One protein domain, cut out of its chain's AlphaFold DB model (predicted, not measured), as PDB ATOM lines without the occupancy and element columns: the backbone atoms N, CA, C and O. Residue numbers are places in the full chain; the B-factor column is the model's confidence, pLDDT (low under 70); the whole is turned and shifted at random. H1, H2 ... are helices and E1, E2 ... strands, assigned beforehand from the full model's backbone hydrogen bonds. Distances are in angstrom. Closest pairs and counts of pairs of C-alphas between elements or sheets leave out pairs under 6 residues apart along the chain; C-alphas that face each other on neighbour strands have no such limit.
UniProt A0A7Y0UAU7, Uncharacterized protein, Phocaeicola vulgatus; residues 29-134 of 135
ATOM      1  N   ALA A  29      58.592 106.449 161.968       98.00
ATOM      2  CA  ALA A  29      58.870 107.615 162.784       98.00
ATOM      3  C   ALA A  29      59.997 107.322 163.779       98.00
ATOM      4  O   ALA A  29      60.389 106.174 164.014       98.00
ATOM      5  N   TYR A  30      60.517 108.384 164.385       98.00
ATOM      6  CA  TYR A  30      61.609 108.318 165.346       98.00
ATOM      7  C   TYR A  30      61.226 109.067 166.612       98.00
ATOM      8  O   TYR A  30      60.602 110.122 166.533       98.00
ATOM      9  N   PHE A  31      61.676 108.571 167.760       96.69
ATOM     10  CA  PHE A  31      61.618 109.311 169.017       96.69
ATOM     11  C   PHE A  31      62.922 109.209 169.791       96.69
ATOM     12  O   PHE A  31      63.721 108.286 169.604       96.69
ATOM     13  N   GLN A  32      63.131 110.186 170.663       94.88
ATOM     14  CA  GLN A  32      64.290 110.292 171.532       94.88
ATOM     15  C   GLN A  32      63.823 110.456 172.974       94.88
ATOM     16  O   GLN A  32      63.002 111.322 173.271       94.88
ATOM     17  N   ILE A  33      64.389 109.657 173.870       92.06
ATOM     18  CA  ILE A  33      64.277 109.867 175.310       92.06
ATOM     19  C   ILE A  33      65.365 110.861 175.711       92.06
ATOM     20  O   ILE A  33      66.541 110.677 175.368       92.06
ATOM     21  N   ALA A  34      64.976 111.930 176.398       85.31
ATOM     22  CA  ALA A  34      65.904 112.896 176.956       85.31
ATOM     23  C   ALA A  34      66.827 112.203 177.963       85.31
ATOM     24  O   ALA A  34      66.444 111.255 178.637       85.31
ATOM     25  N   CYS A  35      68.053 112.694 178.094       75.81
ATOM     26  CA  CYS A  35      68.866 112.427 179.279       75.81
ATOM     27  C   CYS A  35      69.246 110.984 179.611       75.81
ATOM     28  O   CYS A  35      69.675 110.728 180.733       75.81
ATOM     29  N   GLY A  36      69.229 110.043 178.668       79.56
ATOM     30  CA  GLY A  36      69.760 108.729 178.996       79.56
ATOM     31  C   GLY A  36      69.557 107.649 177.965       79.56
ATOM     32  O   GLY A  36      69.071 107.864 176.859       79.56
ATOM     33  N   ASP A  37      69.994 106.465 178.375       87.31
ATOM     34  CA  ASP A  37      69.737 105.221 177.673       87.31
ATOM     35  C   ASP A  37      68.942 104.306 178.590       87.31
ATOM     36  O   ASP A  37      69.503 103.494 179.321       87.31
ATOM     37  N   TYR A  38      67.636 104.531 178.627       90.69
ATOM     38  CA  TYR A  38      66.759 103.843 179.557       90.69
ATOM     39  C   TYR A  38      66.277 102.525 178.969       90.69
ATOM     40  O   TYR A  38      66.035 102.405 177.765       90.69
ATOM     41  N   ASN A  39      66.153 101.517 179.827       90.56
ATOM     42  CA  ASN A  39      65.660 100.217 179.405       90.56
ATOM     43  C   ASN A  39      64.149 100.290 179.205       90.56
ATOM     44  O   ASN A  39      63.423 100.811 180.055       90.56
ATOM     45  N   MET A  40      63.680  99.729 178.093       95.12
ATOM     46  CA  MET A  40      62.258  99.474 177.918       95.12
ATOM     47  C   MET A  40      61.830  98.439 178.959       95.12
ATOM     48  O   MET A  40      62.429  97.369 179.062       95.12
ATOM     49  N   TYR A  41      60.832  98.799 179.752       92.81
ATOM     50  CA  TYR A  41      60.292  97.989 180.835       92.81
ATOM     51  C   TYR A  41      59.179  97.060 180.342       92.81
ATOM     52  O   TYR A  41      59.086  95.908 180.765       92.81
ATOM     53  N   GLY A  42      58.356  97.547 179.418       97.00
ATOM     54  CA  GLY A  42      57.201  96.820 178.922       97.00
ATOM     55  C   GLY A  42      56.422  97.616 177.887       97.00
ATOM     56  O   GLY A  42      56.806  98.731 177.519       97.00
ATOM     57  N   PHE A  43      55.326  97.029 177.426       97.88
ATOM     58  CA  PHE A  43      54.394  97.665 176.506       97.88
ATOM     59  C   PHE A  43      52.948  97.290 176.828       97.88
ATOM     60  O   PHE A  43      52.680  96.276 177.468       97.88
ATOM     61  N   ILE A  44      52.019  98.120 176.360       96.62
ATOM     62  CA  ILE A  44      50.576  97.893 176.450       96.62
ATOM     63  C   ILE A  44      50.007  98.059 175.046       96.62
ATOM     64  O   ILE A  44      50.092  99.146 174.473       96.62
ATOM     65  N   ILE A  45      49.426  96.997 174.495       95.25
ATOM     66  CA  ILE A  45      48.600  97.081 173.287       95.25
ATOM     67  C   ILE A  45      47.192  97.472 173.735       95.25
ATOM     68  O   ILE A  45      46.665  96.886 174.679       95.25
ATOM     69  N   VAL A  46      46.575  98.472 173.098       91.56
ATOM     70  CA  VAL A  46      45.217  98.902 173.473       91.56
ATOM     71  C   VAL A  46      44.249  97.718 173.402       91.56
ATOM     72  O   VAL A  46      44.111  97.082 172.360       91.56
ATOM     73  N   GLY A  47      43.569  97.450 174.521       87.88
ATOM     74  CA  GLY A  47      42.673  96.302 174.686       87.88
ATOM     75  C   GLY A  47      43.327  95.057 175.296       87.88
ATOM     76  O   GLY A  47      42.645  94.048 175.445       87.88
ATOM     77  N   GLN A  48      44.610  95.116 175.664       91.88
ATOM     78  CA  GLN A  48      45.353  94.029 176.308       91.88
ATOM     79  C   GLN A  48      45.985  94.478 177.633       91.88
ATOM     80  O   GLN A  48      46.093  95.672 177.921       91.88
ATOM     81  N   GLU A  49      46.404  93.504 178.443       92.00
ATOM     82  CA  GLU A  49      47.163  93.747 179.673       92.00
ATOM     83  C   GLU A  49      48.606  94.197 179.384       92.00
ATOM     84  O   GLU A  49      49.140  94.010 178.288       92.00
ATOM     85  N   GLU A  50      49.254  94.795 180.388       95.06
ATOM     86  CA  GLU A  50      50.670  95.162 180.313       95.06
ATOM     87  C   GLU A  50      51.554  93.925 180.134       95.06
ATOM     88  O   GLU A  50      51.563  93.016 180.965       95.06
ATOM     89  N   TYR A  51      52.388  93.949 179.097       97.12
ATOM     90  CA  TYR A  51      53.445  92.971 178.912       97.12
ATOM     91  C   TYR A  51      54.766  93.499 179.473       97.12
ATOM     92  O   TYR A  51      55.326  94.482 178.977       97.12
ATOM     93  N   ARG A  52      55.309  92.817 180.487       96.44
ATOM     94  CA  ARG A  52      56.598  93.159 181.108       96.44
ATOM     95  C   ARG A  52      57.745  92.400 180.459       96.44
ATOM     96  O   ARG A  52      57.730  91.174 180.374       96.44
ATOM     97  N   ILE A  53      58.787  93.125 180.073       96.56
ATOM     98  CA  ILE A  53      60.000  92.536 179.509       96.56
ATOM     99  C   ILE A  53      60.834  91.958 180.654       96.56
ATOM    100  O   ILE A  53      61.348  92.678 181.511       96.56
ATOM    101  N   THR A  54      60.957  90.633 180.688       95.69
ATOM    102  CA  THR A  54      61.644  89.928 181.774       95.69
ATOM    103  C   THR A  54      63.153  89.851 181.545       95.69
ATOM    104  O   THR A  54      63.651  89.916 180.420       95.69
ATOM    105  N   LYS A  55      63.914  89.621 182.623       93.94
ATOM    106  CA  LYS A  55      65.361  89.348 182.533       93.94
ATOM    107  C   LYS A  55      65.681  88.110 181.691       93.94
ATOM    108  O   LYS A  55      66.777  88.029 181.147       93.94
ATOM    109  N   GLU A  56      64.751  87.159 181.596       95.94
ATOM    110  CA  GLU A  56      64.920  85.964 180.771       95.94
ATOM    111  C   GLU A  56      64.862  86.298 179.276       95.94
ATOM    112  O   GLU A  56      65.718  85.850 178.522       95.94
ATOM    113  N   ILE A  57      63.922  87.148 178.852       96.06
ATOM    114  CA  ILE A  57      63.871  87.637 177.464       96.06
ATOM    115  C   ILE A  57      65.182  88.348 177.110       96.06
ATOM    116  O   ILE A  57      65.748  88.145 176.037       96.06
ATOM    117  N   MET A  58      65.702  89.143 178.047       94.50
ATOM    118  CA  MET A  58      66.949  89.888 177.873       94.50
ATOM    119  C   MET A  58      68.202  89.000 177.873       94.50
ATOM    120  O   MET A  58      69.260  89.460 177.454       94.50
ATOM    121  N   SER A  59      68.139  87.755 178.361       95.38
ATOM    122  CA  SER A  59      69.316  86.877 178.444       95.38
ATOM    123  C   SER A  59      69.598  86.106 177.150       95.38
ATOM    124  O   SER A  59      70.709  85.600 176.986       95.38
ATOM    125  N   LYS A  60      68.628  86.053 176.229       96.81
ATOM    126  CA  LYS A  60      68.693  85.351 174.940       96.81
ATOM    127  C   LYS A  60      68.815  86.356 173.795       96.81
ATOM    128  O   LYS A  60      68.250  87.441 173.869       96.81
ATOM    129  N   GLU A  61      69.520  85.998 172.722       97.31
ATOM    130  CA  GLU A  61      69.647  86.876 171.545       97.31
ATOM    131  C   GLU A  61      68.314  87.084 170.823       97.31
ATOM    132  O   GLU A  61      68.013  88.192 170.384       97.31
ATOM    133  N   VAL A  62      67.505  86.028 170.722       98.19
ATOM    134  CA  VAL A  62      66.159  86.073 170.152       98.19
ATOM    135  C   VAL A  62      65.213  85.297 171.057       98.19
ATOM    136  O   VAL A  62      65.512  84.172 171.453       98.19
ATOM    137  N   THR A  63      64.066  85.894 171.371       98.38
ATOM    138  CA  THR A  63      62.968  85.231 172.086       98.38
ATOM    139  C   THR A  63      61.662  85.521 171.365       98.38
ATOM    140  O   THR A  63      61.374  86.675 171.069       98.38
ATOM    141  N   VAL A  64      60.865  84.489 171.100       97.94
ATOM    142  CA  VAL A  64      59.504  84.628 170.568       97.94
ATOM    143  C   VAL A  64      58.533  84.319 171.694       97.94
ATOM    144  O   VAL A  64      58.682  83.294 172.358       97.94
ATOM    145  N   VAL A  65      57.555  85.193 171.908       96.38
ATOM    146  CA  VAL A  65      56.497  84.994 172.905       96.38
ATOM    147  C   VAL A  65      55.137  85.111 172.234       96.38
ATOM    148  O   VAL A  65      54.977  85.866 171.274       96.38
ATOM    149  N   GLU A  66      54.170  84.371 172.756       94.38
ATOM    150  CA  GLU A  66      52.761  84.524 172.413       94.38
ATOM    151  C   GLU A  66      52.124  85.541 173.371       94.38
ATOM    152  O   GLU A  66      52.383  85.508 174.577       94.38
ATOM    153  N   LEU A  67      51.365  86.488 172.823       91.25
ATOM    154  CA  LEU A  67      50.608  87.496 173.560       91.25
ATOM    155  C   LEU A  67      49.209  86.963 173.894       91.25
ATOM    156  O   LEU A  67      48.787  85.922 173.395       91.25
ATOM    157  N   SER A  68      48.475  87.675 174.749       87.81
ATOM    158  CA  SER A  68      47.165  87.222 175.242       87.81
ATOM    159  C   SER A  68      46.097  87.088 174.151       87.81
ATOM    160  O   SER A  68      45.145  86.331 174.321       87.81
ATOM    161  N   ASP A  69      46.255  87.785 173.026       86.00
ATOM    162  CA  ASP A  69      45.387  87.687 171.850       86.00
ATOM    163  C   ASP A  69      45.824  86.596 170.848       86.00
ATOM    164  O   ASP A  69      45.249  86.491 169.764       86.00
ATOM    165  N   GLY A  70      46.847  85.800 171.183       88.62
ATOM    166  CA  GLY A  70      47.430  84.769 170.321       88.62
ATOM    167  C   GLY A  70      48.409  85.301 169.268       88.62
ATOM    168  O   GLY A  70      49.017  84.516 168.534       88.62
ATOM    169  N   SER A  71      48.596  86.623 169.171       89.00
ATOM    170  CA  SER A  71      49.643  87.204 168.328       89.00
ATOM    171  C   SER A  71      51.032  86.924 168.913       89.00
ATOM    172  O   SER A  71      51.175  86.485 170.054       89.00
ATOM    173  N   LYS A  72      52.090  87.137 168.123       92.75
ATOM    174  CA  LYS A  72      53.467  86.864 168.552       92.75
ATOM    175  C   LYS A  72      54.304  88.130 168.554       92.75
ATOM    176  O   LYS A  72      54.270  88.899 167.597       92.75
ATOM    177  N   ALA A  73      55.120  88.284 169.593       96.00
ATOM    178  CA  ALA A  73      56.172  89.291 169.655       96.00
ATOM    179  C   ALA A  73      57.549  88.615 169.642       96.00
ATOM    180  O   ALA A  73      57.819  87.696 170.419       96.00
ATOM    181  N   THR A  74      58.430  89.078 168.757       98.31
ATOM    182  CA  THR A  74      59.820  88.621 168.659       98.31
ATOM    183  C   THR A  74      60.749  89.685 169.222       98.31
ATOM    184  O   THR A  74      60.867  90.782 168.679       98.31
ATOM    185  N   PHE A  75      61.433  89.356 170.309       98.56
ATOM    186  CA  PHE A  75      62.427  90.202 170.953       98.56
ATOM    187  C   PHE A  75      63.803  89.861 170.407       98.56
ATOM    188  O   PHE A  75      64.179  88.691 170.358       98.56
ATOM    189  N   HIS A  76      64.565  90.888 170.051       98.38
ATOM    190  CA  HIS A  76      65.961  90.772 169.669       98.38
ATOM    191  C   HIS A  76      66.820  91.546 170.663       98.38
ATOM    192  O   HIS A  76      66.660  92.762 170.827       98.38
ATOM    193  N   CYS A  77      67.768  90.852 171.279       96.94
ATOM    194  CA  CYS A  77      68.698  91.407 172.246       96.94
ATOM    195  C   CYS A  77      70.142  91.225 171.766       96.94
ATOM    196  O   CYS A  77      70.496  90.230 171.139       96.94
ATOM    197  N   ARG A  78      71.008  92.179 172.104       95.19
ATOM    198  CA  ARG A  78      72.458  92.101 171.895       95.19
ATOM    199  C   ARG A  78      73.149  92.453 173.199       95.19
ATOM    200  O   ARG A  78      72.884  93.516 173.749       95.19
ATOM    201  N   ASN A  79      74.027  91.583 173.701       92.94
ATOM    202  CA  ASN A  79      74.736  91.797 174.971       92.94
ATOM    203  C   ASN A  79      73.794  92.172 176.131       92.94
ATOM    204  O   ASN A  79      74.081  93.078 176.908       92.94
ATOM    205  N   ARG A  80      72.646  91.487 176.227       91.06
ATOM    206  CA  ARG A  80      71.582  91.750 177.213       91.06
ATOM    207  C   ARG A  80      70.907  93.121 177.115       91.06
ATOM    208  O   ARG A  80      70.279  93.566 178.070       91.06
ATOM    209  N   ILE A  81      71.014  93.783 175.966       91.50
ATOM    210  CA  ILE A  81      70.312  95.028 175.652       91.50
ATOM    211  C   ILE A  81      69.269  94.723 174.584       91.50
ATOM    212  O   ILE A  81      69.605  94.172 173.537       91.50
ATOM    213  N   LEU A  82      68.019  95.111 174.825       96.19
ATOM    214  CA  LEU A  82      66.949  95.007 173.842       96.19
ATOM    215  C   LEU A  82      67.223  95.986 172.700       96.19
ATOM    216  O   LEU A  82      67.320  97.197 172.919       96.19
ATOM    217  N   VAL A  83      67.345  95.456 171.485       96.75
ATOM    218  CA  VAL A  83      67.629  96.250 170.282       96.75
ATOM    219  C   VAL A  83      66.446  96.323 169.330       96.75
ATOM    220  O   VAL A  83      66.343  97.303 168.599       96.75
ATOM    221  N   LYS A  84      65.540  95.340 169.342       98.19
ATOM    222  CA  LYS A  84      64.324  95.359 168.521       98.19
ATOM    223  C   LYS A  84      63.215  94.523 169.161       98.19
ATOM    224  O   LYS A  84      63.501  93.474 169.732       98.19
ATOM    225  N   ILE A  85      61.967  94.957 169.007       98.38
ATOM    226  CA  ILE A  85      60.786  94.091 169.108       98.38
ATOM    227  C   ILE A  85      60.071  94.108 167.755       98.38
ATOM    228  O   ILE A  85      59.909  95.169 167.148       98.38
ATOM    229  N   ASP A  86      59.678  92.931 167.285       97.06
ATOM    230  CA  ASP A  86      58.844  92.728 166.106       97.06
ATOM    231  C   ASP A  86      57.484  92.170 166.530       97.06
ATOM    232  O   ASP A  86      57.420  91.083 167.100       97.06
ATOM    233  N   PHE A  87      56.412  92.915 166.275       94.62
ATOM    234  CA  PHE A  87      55.039  92.536 166.622       94.62
ATOM    235  C   PHE A  87      54.288  91.884 165.455       94.62
ATOM    236  O   PHE A  87      53.069  91.733 165.498       94.62
ATOM    237  N   GLY A  88      54.971  91.586 164.349       91.75
ATOM    238  CA  GLY A  88      54.306  91.250 163.098       91.75
ATOM    239  C   GLY A  88      53.827  92.516 162.397       91.75
ATOM    240  O   GLY A  88      54.379  92.839 161.359       91.75
ATOM    241  N   PHE A  89      52.885  93.280 162.962       91.12
ATOM    242  CA  PHE A  89      52.320  94.486 162.324       91.12
ATOM    243  C   PHE A  89      53.250  95.715 162.329       91.12
ATOM    244  O   PHE A  89      53.188  96.554 161.430       91.12
ATOM    245  N   MET A  90      54.132  95.829 163.322       95.06
ATOM    246  CA  MET A  90      55.121  96.902 163.406       95.06
ATOM    247  C   MET A  90      56.397  96.430 164.095       95.06
ATOM    248  O   MET A  90      56.420  95.418 164.798       95.06
ATOM    249  N   THR A  91      57.445  97.233 163.975       97.44
ATOM    250  CA  THR A  91      58.685  97.075 164.726       97.44
ATOM    251  C   THR A  91      58.989  98.319 165.543       97.44
ATOM    252  O   THR A  91      58.686  99.442 165.140       97.44
ATOM    253  N   ILE A  92      59.643  98.114 166.683       98.50
ATOM    254  CA  ILE A  92      60.351  99.156 167.425       98.50
ATOM    255  C   ILE A  92      61.811  98.737 167.533       98.50
ATOM    256  O   ILE A  92      62.112  97.627 167.960       98.50
ATOM    257  N   SER A  93      62.728  99.604 167.116       98.12
ATOM    258  CA  SER A  93      64.163  99.318 167.077       98.12
ATOM    259  C   SER A  93      64.955 100.430 167.739       98.12
ATOM    260  O   SER A  93      64.746 101.608 167.457       98.12
ATOM    261  N   LYS A  94      65.907 100.063 168.590       96.38
ATOM    262  CA  LYS A  94      66.885 100.983 169.161       96.38
ATOM    263  C   LYS A  94      67.981 101.240 168.132       96.38
ATOM    264  O   LYS A  94      68.733 100.330 167.791       96.38
ATOM    265  N   ILE A  95      68.073 102.471 167.638       95.38
ATOM    266  CA  ILE A  95      69.018 102.836 166.567       95.38
ATOM    267  C   ILE A  95      70.277 103.529 167.093       95.38
ATOM    268  O   ILE A  95      71.329 103.470 166.467       95.38
ATOM    269  N   GLN A  96      70.180 104.169 168.256       92.19
ATOM    270  CA  GLN A  96      71.304 104.715 169.012       92.19
ATOM    271  C   GLN A  96      70.872 104.897 170.471       92.19
ATOM    272  O   GLN A  96      69.730 104.620 170.842       92.19
ATOM    273  N   ARG A  97      71.782 105.399 171.306       91.19
ATOM    274  CA  ARG A  97      71.523 105.699 172.715       91.19
ATOM    275  C   ARG A  97      70.265 106.572 172.889       91.19
ATOM    276  O   ARG A  97      70.220 107.694 172.387       91.19
ATOM    277  N   GLY A  98      69.251 106.040 173.572       91.75
ATOM    278  CA  GLY A  98      67.966 106.699 173.831       91.75
ATOM    279  C   GLY A  98      67.097 107.003 172.601       91.75
ATOM    280  O   GLY A  98      66.026 107.582 172.772       91.75
ATOM    281  N   LYS A  99      67.521 106.645 171.379       95.38
ATOM    282  CA  LYS A  99      66.762 106.905 170.147       95.38
ATOM    283  C   LYS A  99      66.213 105.618 169.571       95.38
ATOM    284  O   LYS A  99      66.943 104.640 169.370       95.38
ATOM    285  N   TYR A 100      64.951 105.682 169.201       97.88
ATOM    286  CA  TYR A 100      64.210 104.557 168.677       97.88
ATOM    287  C   TYR A 100      63.578 104.923 167.341       97.88
ATOM    288  O   TYR A 100      63.216 106.074 167.097       97.88
ATOM    289  N   LYS A 101      63.473 103.918 166.480       98.44
ATOM    290  CA  LYS A 101      62.675 103.930 165.263       98.44
ATOM    291  C   LYS A 101      61.464 103.041 165.495       98.44
ATOM    292  O   LYS A 101      61.628 101.918 165.970       98.44
ATOM    293  N   VAL A 102      60.286 103.520 165.131       98.31
ATOM    294  CA  VAL A 102      59.080 102.702 165.001       98.31
ATOM    295  C   VAL A 102      58.689 102.645 163.535       98.31
ATOM    296  O   VAL A 102      58.838 103.636 162.820       98.31
ATOM    297  N   GLN A 103      58.267 101.476 163.068       97.38
ATOM    298  CA  GLN A 103      57.991 101.264 161.652       97.38
ATOM    299  C   GLN A 103      56.875 100.237 161.455       97.38
ATOM    300  O   GLN A 103      56.962  99.135 161.992       97.38
ATOM    301  N   LEU A 104      55.867 100.581 160.653       94.38
ATOM    302  CA  LEU A 104      54.872  99.646 160.134       94.38
ATOM    303  C   LEU A 104      55.537  98.647 159.192       94.38
ATOM    304  O   LEU A 104      56.314  99.011 158.300       94.38
ATOM    305  N   ASN A 105      55.195  97.378 159.362       90.38
ATOM    306  CA  ASN A 105      55.625  96.342 158.441       90.38
ATOM    307  C   ASN A 105      54.639  96.285 157.252       90.38
ATOM    308  O   ASN A 105      53.430  96.442 157.416       90.38
ATOM    309  N   LYS A 106      55.156  96.113 156.027       79.75
ATOM    310  CA  LYS A 106      54.345  96.113 154.793       79.75
ATOM    311  C   LYS A 106      53.571  94.801 154.628       79.75
ATOM    312  O   LYS A 106      54.094  93.752 154.986       79.75
ATOM    313  N   ASN A 107      52.418  94.868 153.953       63.22
ATOM    314  CA  ASN A 107      51.659  93.716 153.434       63.22
ATOM    315  C   ASN A 107      51.246  92.705 154.505       63.22
ATOM    316  O   ASN A 107      51.638  91.539 154.457       63.22
ATOM    317  N   ILE A 108      50.475  93.161 155.485       63.00
ATOM    318  CA  ILE A 108      50.122  92.331 156.626       63.00
ATOM    319  C   ILE A 108      48.610  92.204 156.726       63.00
ATOM    320  O   ILE A 108      47.936  93.158 157.100       63.00
ATOM    321  N   ASP A 109      48.110  90.992 156.482       64.88
ATOM    322  CA  ASP A 109      46.724  90.566 156.739       64.88
ATOM    323  C   ASP A 109      46.456  90.325 158.242       64.88
ATOM    324  O   ASP A 109      45.684  89.455 158.641       64.88
ATOM    325  N   ILE A 110      47.126  91.078 159.113       68.31
ATOM    326  CA  ILE A 110      46.952  91.021 160.565       68.31
ATOM    327  C   ILE A 110      46.139  92.242 160.950       68.31
ATOM    328  O   ILE A 110      46.468  93.375 160.591       68.31
ATOM    329  N   ARG A 111      45.078  92.009 161.721       74.56
ATOM    330  CA  ARG A 111      44.292  93.076 162.330       74.56
ATOM    331  C   ARG A 111      45.209  93.927 163.210       74.56
ATOM    332  O   ARG A 111      45.687  93.463 164.240       74.56
ATOM    333  N   GLN A 112      45.452  95.164 162.790       79.44
ATOM    334  CA  GLN A 112      46.305  96.091 163.525       79.44
ATOM    335  C   GLN A 112      45.559  96.634 164.756       79.44
ATOM    336  O   GLN A 112      44.365  96.946 164.649       79.44
ATOM    337  N   PRO A 113      46.218  96.754 165.922       85.81
ATOM    338  CA  PRO A 113      45.634  97.443 167.066       85.81
ATOM    339  C   PRO A 113      45.510  98.948 166.796       85.81
ATOM    340  O   PRO A 113      46.192  99.492 165.937       85.81
ATOM    341  N   ILE A 114      44.666  99.640 167.564       90.81
ATOM    342  CA  ILE A 114      44.491 101.099 167.430       90.81
ATOM    343  C   ILE A 114      45.755 101.842 167.879       90.81
ATOM    344  O   ILE A 114      46.168 102.819 167.258       90.81
ATOM    345  N   ALA A 115      46.373 101.384 168.968       94.69
ATOM    346  CA  ALA A 115      47.606 101.958 169.481       94.69
ATOM    347  C   ALA A 115      48.379 100.960 170.353       94.69
ATOM    348  O   ALA A 115      47.828  99.977 170.859       94.69
ATOM    349  N   ILE A 116      49.658 101.259 170.549       97.00
ATOM    350  CA  ILE A 116      50.562 100.580 171.471       97.00
ATOM    351  C   ILE A 116      51.389 101.619 172.233       97.00
ATOM    352  O   ILE A 116      51.891 102.584 171.655       97.00
ATOM    353  N   SER A 117      51.540 101.418 173.536       97.62
ATOM    354  CA  SER A 117      52.347 102.265 174.414       97.62
ATOM    355  C   SER A 117      53.592 101.516 174.868       97.62
ATOM    356  O   SER A 117      53.493 100.356 175.257       97.62
ATOM    357  N   PHE A 118      54.748 102.178 174.879       97.94
ATOM    358  CA  PHE A 118      56.010 101.620 175.373       97.94
ATOM    359  C   PHE A 118      56.480 102.377 176.610       97.94
ATOM    360  O   PHE A 118      56.653 103.596 176.559       97.94
ATOM    361  N   GLY A 119      56.709 101.650 177.703       96.31
ATOM    362  CA  GLY A 119      57.207 102.197 178.962       96.31
ATOM    363  C   GLY A 119      58.716 102.016 179.105       96.31
ATOM    364  O   GLY A 119      59.252 100.934 178.859       96.31
ATOM    365  N   PHE A 120      59.402 103.063 179.556       95.12
ATOM    366  CA  PHE A 120      60.836 103.074 179.835       95.12
ATOM    367  C   PHE A 120      61.082 103.306 181.321       95.12
ATOM    368  O   PHE A 120      60.588 104.278 181.889       95.12
ATOM    369  N   SER A 121      61.865 102.421 181.942       91.81
ATOM    370  CA  SER A 121      62.233 102.549 183.353       91.81
ATOM    371  C   SER A 121      63.293 103.634 183.519       91.81
ATOM    372  O   SER A 121      64.398 103.533 182.979       91.81
ATOM    373  N   VAL A 122      62.936 104.671 184.271       88.56
ATOM    374  CA  VAL A 122      63.762 105.843 184.581       88.56
ATOM    375  C   VAL A 122      63.904 105.964 186.110       88.56
ATOM    376  O   VAL A 122      63.103 105.366 186.826       88.56
ATOM    377  N   PRO A 123      64.906 106.694 186.643       84.69
ATOM    378  CA  PRO A 123      65.174 106.746 188.085       84.69
ATOM    379  C   PRO A 123      63.952 107.083 188.948       84.69
ATOM    380  O   PRO A 123      63.755 106.453 189.982       84.69
ATOM    381  N   ASP A 124      63.105 107.999 188.473       83.75
ATOM    382  CA  ASP A 124      61.963 108.519 189.232       83.75
ATOM    383  C   ASP A 124      60.601 107.951 188.776       83.75
ATOM    384  O   ASP A 124      59.556 108.483 189.146       83.75
ATOM    385  N   GLY A 125      60.579 106.887 187.956       88.69
ATOM    386  CA  GLY A 125      59.334 106.241 187.513       88.69
ATOM    387  C   GLY A 125      59.378 105.624 186.112       88.69
ATOM    388  O   GLY A 125      60.323 104.922 185.749       88.69
ATOM    389  N   ILE A 126      58.314 105.843 185.330       91.19
ATOM    390  CA  ILE A 126      58.158 105.303 183.971       91.19
ATOM    391  C   ILE A 126      57.812 106.442 183.011       91.19
ATOM    392  O   ILE A 126      56.792 107.110 183.179       91.19
ATOM    393  N   SER A 127      58.646 106.635 181.989       92.38
ATOM    394  CA  SER A 127      58.334 107.513 180.856       92.38
ATOM    395  C   SER A 127      57.730 106.690 179.723       92.38
ATOM    396  O   SER A 127      58.251 105.624 179.392       92.38
ATOM    397  N   THR A 128      56.667 107.192 179.098       94.88
ATOM    398  CA  THR A 128      55.898 106.442 178.095       94.88
ATOM    399  C   THR A 128      55.852 107.175 176.762       94.88
ATOM    400  O   THR A 128      55.715 108.397 176.719       94.88
ATOM    401  N   VAL A 129      55.947 106.413 175.674       97.06
ATOM    402  CA  VAL A 129      55.635 106.867 174.313       97.06
ATOM    403  C   VAL A 129      54.444 106.082 173.786       97.06
ATOM    404  O   VAL A 129      54.371 104.869 173.986       97.06
ATOM    405  N   VAL A 130      53.522 106.770 173.122       97.94
ATOM    406  CA  VAL A 130      52.334 106.176 172.502       97.94
ATOM    407  C   VAL A 130      52.508 106.181 170.989       97.94
ATOM    408  O   VAL A 130      52.893 107.194 170.407       97.94
ATOM    409  N   VAL A 131      52.213 105.052 170.353       98.06
ATOM    410  CA  VAL A 131      52.183 104.900 168.900       98.06
ATOM    411  C   VAL A 131      50.767 104.528 168.483       98.06
ATOM    412  O   VAL A 131      50.289 103.448 168.821       98.06
ATOM    413  N   THR A 132      50.107 105.413 167.746       97.06
ATOM    414  CA  THR A 132      48.801 105.178 167.124       97.06
ATOM    415  C   THR A 132      49.007 104.612 165.726       97.06
ATOM    416  O   THR A 132      49.850 105.109 164.975       97.06
ATOM    417  N   LEU A 133      48.223 103.601 165.357       92.81
ATOM    418  CA  LEU A 133      48.219 103.036 164.009       92.81
ATOM    419  C   LEU A 133      46.960 103.522 163.286       92.81
ATOM    420  O   LEU A 133      45.839 103.160 163.648       92.81
ATOM    421  N   LYS A 134      47.147 104.392 162.296       89.25
ATOM    422  CA  LYS A 134      46.080 104.917 161.443       89.25
ATOM    423  C   LYS A 134      45.939 104.039 160.205       89.25
ATOM    424  O   LYS A 134      46.941 103.621 159.624       89.25
TER     425      LYS A 134
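This is residues 29 to 134 of the 135 residues of an uncharacterized protein of Phocaeicola vulgatus (UniProt A0A7Y0UAU7). A strongly twisted sheet of six strands, E1, E7, E6, E5, E4 and E3 in that order, is partly covered by a small sheet of three, E2, E8 and E9, like a loose sandwich with its sheets only partly face to face. The small sheet lies over the E1, E7, E6 and E5 part, and the short helix H1 is at the other end of the large sheet, by E3 and E4. The printed part has 106 residues with nine named strands and one named helix, in the order E1, E2, H1, then E3 to E9; both sheets are antiparallel and the class is mostly strand. The whole is compact, with a radius of gyration of the C-alphas of 13.2 A, and spans 37 by 28 by 24 A.

Find C-alpha 29 at (58.870, 107.615, 162.784), where E1 begins and runs to residue 33. Next come E2, residues 39 to 45, 18.4 A long, and H1, residues 55 to 59. Then read E3, residues 62 to 66; E4, residues 72 to 78, 20.0 A; E5, residues 81 to 86; E6, residues 90 to 96, 18.8 A; and E7, residues 99 to 104. E8, residues 115 to 122, is 22.5 A long. E9, residues 125 to 133, is 26.2 A long and ends at C-alpha 133, at (48.219, 103.036, 164.009).

Begin at edge strand E1, whose N 31 is 3.0 A from O 100 of E7. E3 to E7 form a meander, each strand the antiparallel neighbour of the one before: look for N 65 and O 73 at 2.9 A, N 76 and O 84 at 2.8 A, N 92 and O 85 at 3.0 A, and N 101 and O 93 at 2.8 A. In the small sheet, N 44 of E2 is 2.9 A from O 117 of E8, and N 118 of E8 is 2.9 A from O 129 of E9, its hairpin partner. Between the sheets, the closest C-alphas of E2 and E5 are those of Met 40 and Leu 82, 7.7 A apart. E1 and E9 are near each other, with 6 pairs of C-alphas within 10 A. H1 is on the large sheet at a height of 6.3 A, over none of its strands; its closest C-alpha pair with E4 is Met 58 and Cys 77, 6.1 A. Its O i to N i+4 pair is within hydrogen-bond range.

The C-alphas farthest apart, of Asp 109 and Asp 124, are 40.1 A apart. The printed part has no cut and no long link. Mean pLDDT of the printed part is 92.3; look at residues 107 to 110 for the values under 70.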